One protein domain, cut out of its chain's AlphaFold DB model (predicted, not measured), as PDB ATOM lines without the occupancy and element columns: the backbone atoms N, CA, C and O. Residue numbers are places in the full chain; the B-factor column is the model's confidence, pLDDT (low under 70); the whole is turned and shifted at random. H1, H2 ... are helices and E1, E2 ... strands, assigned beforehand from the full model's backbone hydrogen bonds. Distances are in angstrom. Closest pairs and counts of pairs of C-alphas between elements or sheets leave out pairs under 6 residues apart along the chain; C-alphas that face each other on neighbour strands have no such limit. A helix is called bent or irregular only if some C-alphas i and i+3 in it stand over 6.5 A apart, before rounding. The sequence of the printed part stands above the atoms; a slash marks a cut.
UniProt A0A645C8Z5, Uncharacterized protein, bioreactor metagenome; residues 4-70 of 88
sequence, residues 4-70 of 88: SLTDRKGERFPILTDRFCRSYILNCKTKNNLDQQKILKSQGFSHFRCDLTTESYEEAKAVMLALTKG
ATOM      1  N   SER A   4      61.582   5.022   8.866       91.31
ATOM      2  CA  SER A   4      61.459   3.711   9.508       91.31
ATOM      3  C   SER A   4      62.798   2.983   9.553       91.31
ATOM      4  O   SER A   4      63.604   3.123   8.634       91.31
ATOM      5  N   LEU A   5      63.018   2.195  10.606       91.56
ATOM      6  CA  LEU A   5      64.089   1.199  10.656       91.56
ATOM      7  C   LEU A   5      63.550  -0.128  10.137       91.56
ATOM      8  O   LEU A   5      62.419  -0.488  10.445       91.56
ATOM      9  N   THR A   6      64.354  -0.863   9.375       91.75
ATOM     10  CA  THR A   6      64.012  -2.223   8.938       91.75
ATOM     11  C   THR A   6      65.001  -3.195   9.559       91.75
ATOM     12  O   THR A   6      66.209  -2.975   9.473       91.75
ATOM     13  N   ASP A   7      64.510  -4.245  10.214       88.38
ATOM     14  CA  ASP A   7      65.387  -5.281  10.759       88.38
ATOM     15  C   ASP A   7      65.810  -6.318   9.703       88.38
ATOM     16  O   ASP A   7      65.347  -6.320   8.563       88.38
ATOM     17  N   ARG A   8      66.695  -7.245  10.095       88.75
ATOM     18  CA  ARG A   8      67.185  -8.324   9.214       88.75
ATOM     19  C   ARG A   8      66.086  -9.307   8.784       88.75
ATOM     20  O   ARG A   8      66.291 -10.049   7.832       88.75
ATOM     21  N   LYS A   9      64.952  -9.346   9.495       87.19
ATOM     22  CA  LYS A   9      63.774 -10.169   9.179       87.19
ATOM     23  C   LYS A   9      62.745  -9.395   8.332       87.19
ATOM     24  O   LYS A   9      61.699  -9.951   8.017       87.19
ATOM     25  N   GLY A  10      63.036  -8.146   7.953       87.12
ATOM     26  CA  GLY A  10      62.194  -7.309   7.097       87.12
ATOM     27  C   GLY A  10      61.085  -6.538   7.822       87.12
ATOM     28  O   GLY A  10      60.293  -5.866   7.160       87.12
ATOM     29  N   GLU A  11      61.009  -6.591   9.154       86.88
ATOM     30  CA  GLU A  11      60.000  -5.837   9.909       86.88
ATOM     31  C   GLU A  11      60.371  -4.356   9.983       86.88
ATOM     32  O   GLU A  11      61.528  -4.003  10.231       86.88
ATOM     33  N   ARG A  12      59.372  -3.492   9.768       89.44
ATOM     34  CA  ARG A  12      59.531  -2.035   9.730       89.44
ATOM     35  C   ARG A  12      59.038  -1.398  11.020       89.44
ATOM     36  O   ARG A  12      57.895  -1.602  11.420       89.44
ATOM     37  N   PHE A  13      59.878  -0.564  11.615       90.12
ATOM     38  CA  PHE A  13      59.578   0.191  12.824       90.12
ATOM     39  C   PHE A  13      59.515   1.683  12.506       90.12
ATOM     40  O   PHE A  13      60.543   2.257  12.131       90.12
ATOM     41  N   PRO A  14      58.343   2.323  12.636       90.81
ATOM     42  CA  PRO A  14      58.217   3.763  12.456       90.81
ATOM     43  C   PRO A  14      59.115   4.541  13.424       90.81
ATOM     44  O   PRO A  14      59.239   4.178  14.597       90.81
ATOM     45  N   ILE A  15      59.712   5.627  12.930       91.62
ATOM     46  CA  ILE A  15      60.430   6.604  13.750       91.62
ATOM     47  C   ILE A  15      59.582   7.871  13.831       91.62
ATOM     48  O   ILE A  15      59.334   8.524  12.816       91.62
ATOM     49  N   LEU A  16      59.161   8.227  15.041       90.56
ATOM     50  CA  LEU A  16      58.537   9.515  15.328       90.56
ATOM     51  C   LEU A  16      59.592  10.502  15.808       90.56
ATOM     52  O   LEU A  16      60.552  10.115  16.469       90.56
ATOM     53  N   THR A  17      59.385  11.781  15.521       88.25
ATOM     54  CA  THR A  17      60.210  12.864  16.063       88.25
ATOM     55  C   THR A  17      59.332  13.828  16.839       88.25
ATOM     56  O   THR A  17      58.152  13.987  16.526       88.25
ATOM     57  N   ASP A  18      59.888  14.449  17.874       85.31
ATOM     58  CA  ASP A  18      59.207  15.509  18.609       85.31
ATOM     59  C   ASP A  18      59.921  16.859  18.480       85.31
ATOM     60  O   ASP A  18      61.011  16.984  17.921       85.31
ATOM     61  N   ARG A  19      59.286  17.899  19.030       88.19
ATOM     62  CA  ARG A  19      59.814  19.271  19.046       88.19
ATOM     63  C   ARG A  19      61.106  19.447  19.854       88.19
ATOM     64  O   ARG A  19      61.680  20.528  19.824       88.19
ATOM     65  N   PHE A  20      61.535  18.427  20.594       91.50
ATOM     66  CA  PHE A  20      62.737  18.427  21.427       91.50
ATOM     67  C   PHE A  20      63.868  17.612  20.783       91.50
ATOM     68  O   PHE A  20      64.767  17.149  21.482       91.50
ATOM     69  N   CYS A  21      63.812  17.413  19.459       86.44
ATOM     70  CA  CYS A  21      64.805  16.669  18.680       86.44
ATOM     71  C   CYS A  21      64.993  15.214  19.142       86.44
ATOM     72  O   CYS A  21      66.026  14.606  18.860       86.44
ATOM     73  N   ARG A  22      64.007  14.636  19.842       89.69
ATOM     74  CA  ARG A  22      64.035  13.224  20.236       89.69
ATOM     75  C   ARG A  22      63.404  12.371  19.151       89.69
ATOM     76  O   ARG A  22      62.390  12.753  18.566       89.69
ATOM     77  N   SER A  23      63.982  11.194  18.946       89.69
ATOM     78  CA  SER A  23      63.478  10.182  18.021       89.69
ATOM     79  C   SER A  23      62.929   8.994  18.806       89.69
ATOM     80  O   SER A  23      63.647   8.396  19.605       89.69
ATOM     81  N   TYR A  24      61.672   8.631  18.564       90.12
ATOM     82  CA  TYR A  24      61.022   7.468  19.164       90.12
ATOM     83  C   TYR A  24      60.907   6.367  18.121       90.12
ATOM     84  O   TYR A  24      60.286   6.560  17.078       90.12
ATOM     85  N   ILE A  25      61.485   5.207  18.414       91.44
ATOM     86  CA  ILE A  25      61.335   4.012  17.584       91.44
ATOM     87  C   ILE A  25      60.146   3.225  18.129       91.44
ATOM     88  O   ILE A  25      60.190   2.743  19.262       91.44
ATOM     89  N   LEU A  26      59.094   3.065  17.327       89.00
ATOM     90  CA  LEU A  26      57.938   2.244  17.690       89.00
ATOM     91  C   LEU A  26      58.258   0.765  17.432       89.00
ATOM     92  O   LEU A  26      57.864   0.184  16.424       89.00
ATOM     93  N   ASN A  27      59.041   0.163  18.330       85.19
ATOM     94  CA  ASN A  27      59.578  -1.195  18.186       85.19
ATOM     95  C   ASN A  27      58.603  -2.326  18.580       85.19
ATOM     96  O   ASN A  27      58.923  -3.508  18.427       85.19
ATOM     97  N   CYS A  28      57.415  -1.980  19.070       80.31
ATOM     98  CA  CYS A  28      56.385  -2.919  19.500       80.31
ATOM     99  C   CYS A  28      55.209  -2.922  18.521       80.31
ATOM    100  O   CYS A  28      54.857  -1.890  17.955       80.31
ATOM    101  N   LYS A  29      54.545  -4.074  18.369       82.62
ATOM    102  CA  LYS A  29      53.215  -4.107  17.743       82.62
ATOM    103  C   LYS A  29      52.219  -3.362  18.634       82.62
ATOM    104  O   LYS A  29      52.370  -3.358  19.860       82.62
ATOM    105  N   THR A  30      51.190  -2.781  18.025       86.56
ATOM    106  CA  THR A  30      50.187  -1.980  18.730       86.56
ATOM    107  C   THR A  30      49.576  -2.762  19.887       86.56
ATOM    108  O   THR A  30      49.146  -3.907  19.730       86.56
ATOM    109  N   LYS A  31      49.557  -2.158  21.076       87.75
ATOM    110  CA  LYS A  31      48.907  -2.744  22.248       87.75
ATOM    111  C   LYS A  31      47.449  -2.312  22.268       87.75
ATOM    112  O   LYS A  31      47.171  -1.119  22.271       87.75
ATOM    113  N   ASN A  32      46.530  -3.269  22.328       90.62
ATOM    114  CA  ASN A  32      45.105  -2.977  22.381       90.62
ATOM    115  C   ASN A  32      44.401  -3.905  23.374       90.62
ATOM    116  O   ASN A  32      44.402  -5.120  23.194       90.62
ATOM    117  N   ASN A  33      43.808  -3.295  24.402       90.81
ATOM    118  CA  ASN A  33      43.019  -3.956  25.442       90.81
ATOM    119  C   ASN A  33      41.613  -3.326  25.549       90.81
ATOM    120  O   ASN A  33      40.988  -3.366  26.611       90.81
ATOM    121  N   LEU A  34      41.131  -2.669  24.483       92.50
ATOM    122  CA  LEU A  34      39.825  -2.000  24.477       92.50
ATOM    123  C   LEU A  34      38.671  -2.989  24.702       92.50
ATOM    124  O   LEU A  34      37.661  -2.628  25.300       92.50
ATOM    125  N   ASP A  35      38.851  -4.243  24.298       91.19
ATOM    126  CA  ASP A  35      37.927  -5.350  24.549       91.19
ATOM    127  C   ASP A  35      37.800  -5.722  26.035       91.19
ATOM    128  O   ASP A  35      36.778  -6.256  26.463       91.19
ATOM    129  N   GLN A  36      38.812  -5.410  26.848       92.06
ATOM    130  CA  GLN A  36      38.850  -5.758  28.270       92.06
ATOM    131  C   GLN A  36      38.396  -4.621  29.191       92.06
ATOM    132  O   GLN A  36      38.345  -4.809  30.406       92.06
ATOM    133  N   GLN A  37      38.030  -3.456  28.651       92.88
ATOM    134  CA  GLN A  37      37.697  -2.268  29.447       92.88
ATOM    135  C   GLN A  37      36.647  -2.532  30.530       92.88
ATOM    136  O   GLN A  37      36.815  -2.088  31.661       92.88
ATOM    137  N   LYS A  38      35.574  -3.265  30.206       91.94
ATOM    138  CA  LYS A  38      34.493  -3.559  31.161       91.94
ATOM    139  C   LYS A  38      34.982  -4.398  32.343       91.94
ATOM    140  O   LYS A  38      34.668  -4.077  33.484       91.94
ATOM    141  N   ILE A  39      35.786  -5.422  32.063       93.25
ATOM    142  CA  ILE A  39      36.368  -6.308  33.081       93.25
ATOM    143  C   ILE A  39      37.385  -5.539  33.931       93.25
ATOM    144  O   ILE A  39      37.376  -5.634  35.153       93.25
ATOM    145  N   LEU A  40      38.233  -4.723  33.304       93.38
ATOM    146  CA  LEU A  40      39.199  -3.893  34.024       93.38
ATOM    147  C   LEU A  40      38.481  -2.886  34.938       93.38
ATOM    148  O   LEU A  40      38.836  -2.743  36.105       93.38
ATOM    149  N   LYS A  41      37.398  -2.255  34.472       94.00
ATOM    150  CA  LYS A  41      36.571  -1.386  35.325       94.00
ATOM    151  C   LYS A  41      35.993  -2.142  36.524       94.00
ATOM    152  O   LYS A  41      36.067  -1.633  37.639       94.00
ATOM    153  N   SER A  42      35.484  -3.365  36.335       95.38
ATOM    154  CA  SER A  42      34.959  -4.171  37.452       95.38
ATOM    155  C   SER A  42      36.041  -4.636  38.436       95.38
ATOM    156  O   SER A  42      35.722  -4.993  39.562       95.38
ATOM    157  N   GLN A  43      37.313  -4.625  38.031       96.44
ATOM    158  CA  GLN A  43      38.471  -4.915  38.885       96.44
ATOM    159  C   GLN A  43      39.009  -3.675  39.624       96.44
ATOM    160  O   GLN A  43      40.002  -3.776  40.340       96.44
ATOM    161  N   GLY A  44      38.373  -2.510  39.463       96.06
ATOM    162  CA  GLY A  44      38.748  -1.271  40.149       96.06
ATOM    163  C   GLY A  44      39.646  -0.328  39.342       96.06
ATOM    164  O   GLY A  44      40.045   0.714  39.860       96.06
ATOM    165  N   PHE A  45      39.946  -0.630  38.073       94.75
ATOM    166  CA  PHE A  45      40.661   0.312  37.208       94.75
ATOM    167  C   PHE A  45      39.742   1.471  36.799       94.75
ATOM    168  O   PHE A  45      38.726   1.280  36.132       94.75
ATOM    169  N   SER A  46      40.127   2.691  37.169       93.12
ATOM    170  CA  SER A  46      39.346   3.912  36.925       93.12
ATOM    171  C   SER A  46      39.855   4.754  35.754       93.12
ATOM    172  O   SER A  46      39.106   5.565  35.216       93.12
ATOM    173  N   HIS A  47      41.104   4.549  35.332       92.81
ATOM    174  CA  HIS A  47      41.760   5.359  34.308       92.81
ATOM    175  C   HIS A  47      42.364   4.476  33.221       92.81
ATOM    176  O   HIS A  47      43.002   3.462  33.503       92.81
ATOM    177  N   PHE A  48      42.189   4.901  31.972       92.50
ATOM    178  CA  PHE A  48      42.722   4.237  30.790       92.50
ATOM    179  C   PHE A  48      43.525   5.248  29.983       92.50
ATOM    180  O   PHE A  48      43.105   6.391  29.810       92.50
ATOM    181  N   ARG A  49      44.686   4.821  29.489       92.25
ATOM    182  CA  ARG A  49      45.548   5.623  28.625       92.25
ATOM    183  C   ARG A  49      45.454   5.101  27.200       92.25
ATOM    184  O   ARG A  49      45.532   3.894  26.980       92.25
ATOM    185  N   CYS A  50      45.332   6.021  26.256       91.94
ATOM    186  CA  CYS A  50      45.437   5.748  24.835       91.94
ATOM    187  C   CYS A  50      46.509   6.666  24.255       91.94
ATOM    188  O   CYS A  50      46.440   7.881  24.431       91.94
ATOM    189  N   ASP A  51      47.507   6.064  23.616       90.81
ATOM    190  CA  ASP A  51      48.537   6.775  22.872       90.81
ATOM    191  C   ASP A  51      48.236   6.596  21.384       90.81
ATOM    192  O   ASP A  51      48.282   5.477  20.874       90.81
ATOM    193  N   LEU A  52      47.905   7.697  20.712       90.75
ATOM    194  CA  LEU A  52      47.711   7.752  19.266       90.75
ATOM    195  C   LEU A  52      48.992   8.292  18.632       90.75
ATOM    196  O   LEU A  52      49.535   9.307  19.072       90.75
ATOM    197  N   THR A  53      49.493   7.591  17.629       90.25
ATOM    198  CA  THR A  53      50.801   7.804  17.017       90.25
ATOM    199  C   THR A  53      50.717   7.837  15.494       90.25
ATOM    200  O   THR A  53      50.761   8.913  14.905       90.25
ATOM    201  N   THR A  54      50.631   6.675  14.850       88.44
ATOM    202  CA  THR A  54      50.663   6.521  13.386       88.44
ATOM    203  C   THR A  54      49.288   6.279  12.773       88.44
ATOM    204  O   THR A  54      49.191   6.117  11.560       88.44
ATOM    205  N   GLU A  55      48.245   6.209  13.595       90.44
ATOM    206  CA  GLU A  55      46.862   6.023  13.172       90.44
ATOM    207  C   GLU A  55      46.398   7.181  12.275       90.44
ATOM    208  O   GLU A  55      46.701   8.354  12.512       90.44
ATOM    209  N   SER A  56      45.616   6.854  11.248       91.50
ATOM    210  CA  SER A  56      44.879   7.847  10.469       91.50
ATOM    211  C   SER A  56      43.814   8.542  11.323       91.50
ATOM    212  O   SER A  56      43.418   8.055  12.382       91.50
ATOM    213  N   TYR A  57      43.298   9.676  10.846       94.00
ATOM    214  CA  TYR A  57      42.247  10.412  11.552       94.00
ATOM    215  C   TYR A  57      41.016   9.542  11.861       94.00
ATOM    216  O   TYR A  57      40.503   9.575  12.978       94.00
ATOM    217  N   GLU A  58      40.567   8.731  10.900       94.31
ATOM    218  CA  GLU A  58      39.395   7.869  11.088       94.31
ATOM    219  C   GLU A  58      39.668   6.724  12.071       94.31
ATOM    220  O   GLU A  58      38.828   6.430  12.921       94.31
ATOM    221  N   GLU A  59      40.862   6.122  12.027       92.06
ATOM    222  CA  GLU A  59      41.279   5.106  13.002       92.06
ATOM    223  C   GLU A  59      41.376   5.699  14.412       92.06
ATOM    224  O   GLU A  59      40.813   5.149  15.358       92.06
ATOM    225  N   ALA A  60      42.016   6.862  14.550       94.19
ATOM    226  CA  ALA A  60      42.125   7.588  15.809       94.19
ATOM    227  C   ALA A  60      40.743   7.920  16.388       94.19
ATOM    228  O   ALA A  60      40.476   7.683  17.569       94.19
ATOM    229  N   LYS A  61      39.826   8.415  15.550       95.38
ATOM    230  CA  LYS A  61      38.446   8.711  15.942       95.38
ATOM    231  C   LYS A  61      37.706   7.456  16.409       95.38
ATOM    232  O   LYS A  61      37.027   7.508  17.436       95.38
ATOM    233  N   ALA A  62      37.849   6.338  15.699       94.12
ATOM    234  CA  ALA A  62      37.232   5.069  16.076       94.12
ATOM    235  C   ALA A  62      37.763   4.548  17.422       94.12
ATOM    236  O   ALA A  62      36.974   4.178  18.293       94.12
ATOM    237  N   VAL A  63      39.083   4.601  17.631       93.94
ATOM    238  CA  VAL A  63      39.731   4.223  18.898       93.94
ATOM    239  C   VAL A  63      39.223   5.084  20.058       93.94
ATOM    240  O   VAL A  63      38.845   4.552  21.102       93.94
ATOM    241  N   MET A  64      39.147   6.404  19.874       95.12
ATOM    242  CA  MET A  64      38.651   7.321  20.907       95.12
ATOM    243  C   MET A  64      37.173   7.093  21.235       95.12
ATOM    244  O   MET A  64      36.779   7.141  22.405       95.12
ATOM    245  N   LEU A  65      36.345   6.804  20.230       95.06
ATOM    246  CA  LEU A  65      34.939   6.468  20.443       95.06
ATOM    247  C   LEU A  65      34.794   5.165  21.244       95.06
ATOM    248  O   LEU A  65      34.015   5.111  22.192       95.06
ATOM    249  N   ALA A  66      35.582   4.143  20.908       94.38
ATOM    250  CA  ALA A  66      35.561   2.859  21.600       94.38
ATOM    251  C   ALA A  66      36.034   2.977  23.058       94.38
ATOM    252  O   ALA A  66      35.428   2.404  23.966       94.38
ATOM    253  N   LEU A  67      37.078   3.772  23.304       94.25
ATOM    254  CA  LEU A  67      37.578   4.058  24.649       94.25
ATOM    255  C   LEU A  67      36.536   4.792  25.506       94.25
ATOM    256  O   LEU A  67      36.292   4.431  26.655       94.25
ATOM    257  N   THR A  68      35.898   5.823  24.952       92.88
ATOM    258  CA  THR A  68      34.925   6.641  25.695       92.88
ATOM    259  C   THR A  68      33.626   5.887  25.971       92.88
ATOM    260  O   THR A  68      33.087   5.983  27.073       92.88
ATOM    261  N   LYS A  69      33.151   5.079  25.018       93.06
ATOM    262  CA  LYS A  69      31.942   4.258  25.183       93.06
ATOM    263  C   LYS A  69      32.173   2.952  25.944       93.06
ATOM    264  O   LYS A  69      31.209   2.308  26.355       93.06
ATOM    265  N   GLY A  70      33.425   2.545  26.157       88.75
ATOM    266  CA  GLY A  70      33.741   1.230  26.723       88.75
ATOM    267  C   GLY A  70      33.350   0.080  25.790       88.75
ATOM    268  O   GLY A  70      32.907  -0.974  26.254       88.75
TER     269      GLY A  70
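What this domain is: This is residues 4 to 70 of the 88 residues of an uncharacterized protein of bioreactor metagenome (UniProt A0A645C8Z5). Two separate parts make an open, loose shape: a small three-stranded sheet, E1, E2 and E3, at one end, and two helices, H1 and H2, at the other, with the thin stretch of residues 26 to 33 leading from the one to the other. The helices run the same way, and between them the chain folds back through residues 43 to 56, a long stretch with no named element. The printed part has 67 residues, with three named strands and then two named helices along the chain, in the order E1, E2, E3, H1, H2. The sheet's order is E1, E2, E3, all antiparallel, and the class is mixed, helices and strands. The whole is loose, with a radius of gyration of the C-alphas of 15.2 A and spans of 42 by 29 by 23 A.

How they stand to each other: Begin with the sheet, where E1, residues 4 to 6, E2, residues 12 to 17, and E3, residues 23 to 25, form a meander, each strand the antiparallel neighbour of the one before. E1 and E2 are a hairpin at 151 degrees between their directions; look for N 5 and O 13, 2.9 A apart and within hydrogen-bond range. E2 and E3 are a hairpin at 156 degrees, with N 24 and O 16 within hydrogen-bond range at 2.8 A. The pairing is staggered: E2 pairs with E1 over residues 12 to 14 and with E3 over residues 15 to 17. Neither H1, residues 34 to 42, nor H2, residues 57 to 69, is on the sheet. H1 and H2 only just touch, with 3 pairs of C-alphas within 8 A, and H2 does so with residues 66 to 67 alone; the closest C-alphas are those of Leu 34 and Leu 67, 6.5 A apart. Their lines stand at a shallow tilt of 20 degrees, the same way. Every O i to N i+4 pair is within hydrogen-bond range in H2, and 3 of 5 are in H1.

Where its parts are: Find C-alpha 4 at (61.459, 3.711, 9.508), where E1 begins; E1 and E3 each measure 6.5 A from first to last C-alpha. E2 runs 16.2 A, from C-alpha 12 at (59.531, -2.035, 9.730) to C-alpha 17. H1 runs 14.0 A and is irregular, with C-alphas 35 and 38 7.7 A apart. H2 runs 18.2 A and ends with C-alpha 69 at (31.942, 4.258, 25.183).

The domain as a whole: The two C-alphas farthest apart are those of Arg 8 and Ser 42, at 43.0 A. The links E1 to E2 and E2 to E3 are tight, E3 to H1 is short, and H1 to H2, of 14 residues, is long. The printed part has no cut, its mean pLDDT is 91.0, and no printed residue is under 70.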